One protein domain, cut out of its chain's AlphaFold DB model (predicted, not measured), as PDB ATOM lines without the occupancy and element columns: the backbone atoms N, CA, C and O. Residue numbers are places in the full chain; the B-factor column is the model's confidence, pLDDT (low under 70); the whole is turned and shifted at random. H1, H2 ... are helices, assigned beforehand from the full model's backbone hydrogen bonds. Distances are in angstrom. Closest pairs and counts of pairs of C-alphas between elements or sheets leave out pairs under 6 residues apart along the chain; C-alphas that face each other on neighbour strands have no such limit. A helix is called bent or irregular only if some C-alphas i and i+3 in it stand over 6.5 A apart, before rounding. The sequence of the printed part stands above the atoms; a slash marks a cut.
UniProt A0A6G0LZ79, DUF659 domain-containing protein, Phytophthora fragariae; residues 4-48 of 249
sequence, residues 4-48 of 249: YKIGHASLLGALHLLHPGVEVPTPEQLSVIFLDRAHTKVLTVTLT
ATOM      1  N   TYR A   4      37.423 -41.016 -30.016       81.38
ATOM      2  CA  TYR A   4      36.306 -41.212 -30.950       81.38
ATOM      3  C   TYR A   4      34.969 -41.532 -30.259       81.38
ATOM      4  O   TYR A   4      33.910 -41.343 -30.853       81.38
ATOM      5  N   LYS A   5      34.983 -41.990 -28.997       85.56
ATOM      6  CA  LYS A   5      33.753 -42.291 -28.253       85.56
ATOM      7  C   LYS A   5      32.943 -41.042 -27.896       85.56
ATOM      8  O   LYS A   5      31.744 -41.182 -27.675       85.56
ATOM      9  N   ILE A   6      33.552 -39.847 -27.881       83.56
ATOM     10  CA  ILE A   6      32.829 -38.594 -27.603       83.56
ATOM     11  C   ILE A   6      31.759 -38.300 -28.664       83.56
ATOM     12  O   ILE A   6      30.709 -37.754 -28.347       83.56
ATOM     13  N   GLY A   7      31.995 -38.727 -29.908       79.56
ATOM     14  CA  GLY A   7      31.074 -38.535 -31.029       79.56
ATOM     15  C   GLY A   7      29.983 -39.604 -31.143       79.56
ATOM     16  O   GLY A   7      29.236 -39.606 -32.116       79.56
ATOM     17  N   HIS A   8      29.893 -40.549 -30.201       89.31
ATOM     18  CA  HIS A   8      28.921 -41.635 -30.296       89.31
ATOM     19  C   HIS A   8      27.494 -41.143 -30.011       89.31
ATOM     20  O   HIS A   8      27.235 -40.531 -28.973       89.31
ATOM     21  N   ALA A   9      26.541 -41.491 -30.884       88.25
ATOM     22  CA  ALA A   9      25.160 -41.001 -30.824       88.25
ATOM     23  C   ALA A   9      24.474 -41.258 -29.470       88.25
ATOM     24  O   ALA A   9      23.782 -40.386 -28.957       88.25
ATOM     25  N   SER A  10      24.701 -42.420 -28.848       90.19
ATOM     26  CA  SER A  10      24.115 -42.734 -27.534       90.19
ATOM     27  C   SER A  10      24.673 -41.867 -26.403       90.19
ATOM     28  O   SER A  10      23.933 -41.518 -25.490       90.19
ATOM     29  N   LEU A  11      25.961 -41.505 -26.461       88.69
ATOM     30  CA  LEU A  11      26.570 -40.618 -25.470       88.69
ATOM     31  C   LEU A  11      26.053 -39.191 -25.657       88.69
ATOM     32  O   LEU A  11      25.645 -38.561 -24.688       88.69
ATOM     33  N   LEU A  12      25.997 -38.719 -26.904       86.88
ATOM     34  CA  LEU A  12      25.446 -37.409 -27.236       86.88
ATOM     35  C   LEU A  12      23.965 -37.300 -26.843       86.88
ATOM     36  O   LEU A  12      23.547 -36.282 -26.298       86.88
ATOM     37  N   GLY A  13      23.177 -38.353 -27.074       88.25
ATOM     38  CA  GLY A  13      21.781 -38.428 -26.647       88.25
ATOM     39  C   GLY A  13      21.636 -38.372 -25.126       88.25
ATOM     40  O   GLY A  13      20.827 -37.601 -24.619       88.25
ATOM     41  N   ALA A  14      22.460 -39.123 -24.389       91.75
ATOM     42  CA  ALA A  14      22.466 -39.082 -22.927       91.75
ATOM     43  C   ALA A  14      22.865 -37.699 -22.381       91.75
ATOM     44  O   ALA A  14      22.228 -37.201 -21.456       91.75
ATOM     45  N   LEU A  15      23.875 -37.051 -22.968       91.00
ATOM     46  CA  LEU A  15      24.307 -35.713 -22.558       91.00
ATOM     47  C   LEU A  15      23.231 -34.660 -22.837       91.00
ATOM     48  O   LEU A  15      22.965 -33.840 -21.965       91.00
ATOM     49  N   HIS A  16      22.556 -34.721 -23.988       90.62
ATOM     50  CA  HIS A  16      21.447 -33.815 -24.299       90.62
ATOM     51  C   HIS A  16      20.236 -33.991 -23.375       90.62
ATOM     52  O   HIS A  16      19.545 -33.013 -23.100       90.62
ATOM     53  N   LEU A  17      19.978 -35.209 -22.879       92.94
ATOM     54  CA  LEU A  17      18.939 -35.439 -21.869       92.94
ATOM     55  C   LEU A  17      19.280 -34.765 -20.534       92.94
ATOM     56  O   LEU A  17      18.387 -34.263 -19.858       92.94
ATOM     57  N   LEU A  18      20.561 -34.760 -20.151       93.31
ATOM     58  CA  LEU A  18      21.029 -34.151 -18.903       93.31
ATOM     59  C   LEU A  18      21.170 -32.627 -19.012       93.31
ATOM     60  O   LEU A  18      20.874 -31.909 -18.060       93.31
ATOM     61  N   HIS A  19      21.628 -32.134 -20.162       92.44
ATOM     62  CA  HIS A  19      21.821 -30.717 -20.437       92.44
ATOM     63  C   HIS A  19      21.417 -30.394 -21.887       92.44
ATOM     64  O   HIS A  19      22.219 -30.558 -22.814       92.44
ATOM     65  N   PRO A  20      20.168 -29.944 -22.105       90.62
ATOM     66  CA  PRO A  20      19.699 -29.549 -23.427       90.62
ATOM     67  C   PRO A  20      20.550 -28.399 -23.984       90.62
ATOM     68  O   PRO A  20      20.662 -27.351 -23.353       90.62
ATOM     69  N   GLY A  21      21.145 -28.597 -25.164       86.12
ATOM     70  CA  GLY A  21      22.047 -27.629 -25.802       86.12
ATOM     71  C   GLY A  21      23.539 -27.828 -25.511       86.12
ATOM     72  O   GLY A  21      24.336 -26.962 -25.855       86.12
ATOM     73  N   VAL A  22      23.936 -28.944 -24.888       89.31
ATOM     74  CA  VAL A  22      25.353 -29.261 -24.665       89.31
ATOM     75  C   VAL A  22      26.121 -29.429 -25.981       89.31
ATOM     76  O   VAL A  22      25.884 -30.354 -26.755       89.31
ATOM     77  N   GLU A  23      27.105 -28.564 -26.204       88.69
ATOM     78  CA  GLU A  23      28.093 -28.747 -27.264       88.69
ATOM     79  C   GLU A  23      29.237 -29.619 -26.745       88.69
ATOM     80  O   GLU A  23      29.920 -29.277 -25.776       88.69
ATOM     81  N   VAL A  24      29.439 -30.777 -27.375       88.06
ATOM     82  CA  VAL A  24      30.552 -31.667 -27.037       88.06
ATOM     83  C   VAL A  24      31.755 -31.390 -27.941       88.06
ATOM     84  O   VAL A  24      31.575 -31.161 -29.139       88.06
ATOM     85  N   PRO A  25      32.987 -31.455 -27.408       88.38
ATOM     86  CA  PRO A  25      34.194 -31.388 -28.218       88.38
ATOM     87  C   PRO A  25      34.235 -32.454 -29.309       88.38
ATOM     88  O   PRO A  25      33.814 -33.597 -29.098       88.38
ATOM     89  N   THR A  26      34.838 -32.120 -30.445       87.50
ATOM     90  CA  THR A  26      35.184 -33.127 -31.450       87.50
ATOM     91  C   THR A  26      36.295 -34.050 -30.928       87.50
ATOM     92  O   THR A  26      37.077 -33.660 -30.051       87.50
ATOM     93  N   PRO A  27      36.428 -35.273 -31.476       86.38
ATOM     94  CA  PRO A  27      37.559 -36.143 -31.159       86.38
ATOM     95  C   PRO A  27      38.923 -35.467 -31.365       86.38
ATOM     96  O   PRO A  27      39.824 -35.690 -30.566       86.38
ATOM     97  N   GLU A  28      39.051 -34.619 -32.389       87.00
ATOM     98  CA  GLU A  28      40.266 -33.854 -32.697       87.00
ATOM     99  C   GLU A  28      40.551 -32.771 -31.649       87.00
ATOM    100  O   GLU A  28      41.672 -32.656 -31.154       87.00
ATOM    101  N   GLN A  29      39.524 -32.017 -31.238       87.19
ATOM    102  CA  GLN A  29      39.658 -31.045 -30.152       87.19
ATOM    103  C   GLN A  29      40.093 -31.728 -28.852       87.19
ATOM    104  O   GLN A  29      40.896 -31.165 -28.111       87.19
ATOM    105  N   LEU A  30      39.595 -32.941 -28.575       86.94
ATOM    106  CA  LEU A  30      40.042 -33.722 -27.423       86.94
ATOM    107  C   LEU A  30      41.485 -34.203 -27.560       86.94
ATOM    108  O   LEU A  30      42.232 -34.081 -26.596       86.94
ATOM    109  N   SER A  31      41.864 -34.759 -28.713       83.94
ATOM    110  CA  SER A  31      43.173 -35.393 -28.896       83.94
ATOM    111  C   SER A  31      44.327 -34.410 -29.022       83.94
ATOM    112  O   SER A  31      45.459 -34.803 -28.777       83.94
ATOM    113  N   VAL A  32      44.044 -33.172 -29.426       85.81
ATOM    114  CA  VAL A  32      45.056 -32.131 -29.621       85.81
ATOM    115  C   VAL A  32      44.866 -31.048 -28.565       85.81
ATOM    116  O   VAL A  32      45.521 -31.055 -27.533       85.81
ATOM    117  N   ILE A  33      43.879 -30.170 -28.744       87.50
ATOM    118  CA  ILE A  33      43.763 -28.928 -27.968       87.50
ATOM    119  C   ILE A  33      43.590 -29.191 -26.467       87.50
ATOM    120  O   ILE A  33      44.290 -28.606 -25.639       87.50
ATOM    121  N   PHE A  34      42.624 -30.035 -26.094       86.38
ATOM    122  CA  PHE A  34      42.313 -30.268 -24.686       86.38
ATOM    123  C   PHE A  34      43.326 -31.188 -24.010       86.38
ATOM    124  O   PHE A  34      43.644 -30.949 -22.843       86.38
ATOM    125  N   LEU A  35      43.849 -32.191 -24.726       87.38
ATOM    126  CA  LEU A  35      44.909 -33.050 -24.209       87.38
ATOM    127  C   LEU A  35      46.191 -32.253 -23.970       87.38
ATOM    128  O   LEU A  35      46.701 -32.295 -22.854       87.38
ATOM    129  N   ASP A  36      46.649 -31.470 -24.950       87.00
ATOM    130  CA  ASP A  36      47.861 -30.654 -24.831       87.00
ATOM    131  C   ASP A  36      47.719 -29.648 -23.692       87.00
ATOM    132  O   ASP A  36      48.575 -29.563 -22.816       87.00
ATOM    133  N   ARG A  37      46.582 -28.944 -23.615       87.12
ATOM    134  CA  ARG A  37      46.336 -27.980 -22.535       87.12
ATOM    135  C   ARG A  37      46.334 -28.639 -21.156       87.12
ATOM    136  O   ARG A  37      46.862 -28.060 -20.204       87.12
ATOM    137  N   ALA A  38      45.712 -29.810 -21.022       87.50
ATOM    138  CA  ALA A  38      45.710 -30.554 -19.767       87.50
ATOM    139  C   ALA A  38      47.122 -31.039 -19.417       87.50
ATOM    140  O   ALA A  38      47.556 -30.864 -18.279       87.50
ATOM    141  N   HIS A  39      47.844 -31.574 -20.401       88.06
ATOM    142  CA  HIS A  39      49.209 -32.054 -20.258       88.06
ATOM    143  C   HIS A  39      50.154 -30.932 -19.817       88.06
ATOM    144  O   HIS A  39      50.767 -31.044 -18.758       88.06
ATOM    145  N   THR A  40      50.189 -29.803 -20.536       85.88
ATOM    146  CA  THR A  40      50.994 -28.627 -20.175       85.88
ATOM    147  C   THR A  40      50.662 -28.140 -18.771       85.88
ATOM    148  O   THR A  40      51.567 -27.886 -17.985       85.88
ATOM    149  N   LYS A  41      49.375 -28.058 -18.406       86.31
ATOM    150  CA  LYS A  41      48.979 -27.619 -17.063       86.31
ATOM    151  C   LYS A  41      49.507 -28.555 -15.975       86.31
ATOM    152  O   LYS A  41      50.032 -28.071 -14.975       86.31
ATOM    153  N   VAL A  42      49.352 -29.870 -16.144       87.69
ATOM    154  CA  VAL A  42      49.856 -30.868 -15.184       87.69
ATOM    155  C   VAL A  42      51.374 -30.769 -15.072       87.69
ATOM    156  O   VAL A  42      51.907 -30.738 -13.964       87.69
ATOM    157  N   LEU A  43      52.052 -30.658 -16.208       87.69
ATOM    158  CA  LEU A  43      53.498 -30.595 -16.300       87.69
ATOM    159  C   LEU A  43      54.054 -29.335 -15.618       87.69
ATOM    160  O   LEU A  43      54.900 -29.447 -14.738       87.69
ATOM    161  N   THR A  44      53.510 -28.149 -15.908       83.00
ATOM    162  CA  THR A  44      53.903 -26.902 -15.232       83.00
ATOM    163  C   THR A  44      53.664 -26.988 -13.726       83.00
ATOM    164  O   THR A  44      54.586 -26.779 -12.948       83.00
ATOM    165  N   VAL A  45      52.455 -27.357 -13.286       84.88
ATOM    166  CA  VAL A  45      52.133 -27.411 -11.847       84.88
ATOM    167  C   VAL A  45      53.024 -28.407 -11.099       84.88
ATOM    168  O   VAL A  45      53.405 -28.141  -9.961       84.88
ATOM    169  N   THR A  46      53.365 -29.537 -11.722       85.44
ATOM    170  CA  THR A  46      54.173 -30.579 -11.073       85.44
ATOM    171  C   THR A  46      55.654 -30.210 -11.021       85.44
ATOM    172  O   THR A  46      56.317 -30.505 -10.027       85.44
ATOM    173  N   LEU A  47      56.181 -29.574 -12.072       86.56
ATOM    174  CA  LEU A  47      57.623 -29.404 -12.265       86.56
ATOM    175  C   LEU A  47      58.150 -28.013 -11.893       86.56
ATOM    176  O   LEU A  47      59.350 -27.868 -11.659       86.56
ATOM    177  N   THR A  48      57.297 -26.987 -11.814       81.69
ATOM    178  CA  THR A  48      57.738 -25.635 -11.445       81.69
ATOM    179  C   THR A  48      58.468 -25.648 -10.097       81.69
ATOM    180  O   THR A  48      57.967 -26.154  -9.092       81.69
TER     181      THR A  48
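This is residues 4 to 48 of the 249 residues of the protein "DUF659 domain-containing protein" of Phytophthora fragariae (UniProt A0A6G0LZ79). Two short helices, H1 and H2, and the link after them make a small, loose open loop, and the long helix H3 begins beside H1 and reaches away from this loop as an arm. Residues 35 to 48, of which 35 to 47 belong to H3, stick out free and make much of the length. The printed part has 45 residues with three named helices, in the order H1, H2, H3, and no named strand; its class is all helix. The whole is only just loose, close to extended, with a radius of gyration of the C-alphas of 14.0 A and spans of 41 by 19 by 13 A.

H1, residues 4 to 7, is close to but not clearly touching H2, residues 9 to 18; their closest C-alphas, those of Ile 6 and Leu 12, are 7.5 A apart. H1 touches H3, residues 27 to 47, which meets it with residue 27 alone; the closest C-alphas, those of Tyr 4 and Pro 27, are 5.2 A apart. H2 and H3 are apart. H3 has a kink of 25 degrees near residue 34. Every O i to N i+4 pair is within hydrogen-bond range in H2, and 15 of 17 are in H3; H1 is too short for such a pair.

H1 begins at C-alpha 4, (36.306, -41.212, -30.950). H2 is 14.4 A long and ends at C-alpha 18, (21.029, -34.151, -18.903). H3 is 28.4 A long and ends at C-alpha 47, (57.623, -29.404, -12.265). H3 is irregular, but only just: C-alphas 31 and 34 are 6.7 A apart.

The two C-alphas farthest apart, those of Leu 17 and Thr 48, are 41.4 A apart. The link from H1 to H2 is tight and that from H2 to H3 is short. The printed part has no cut, and no printed residue is under 70 in pLDDT.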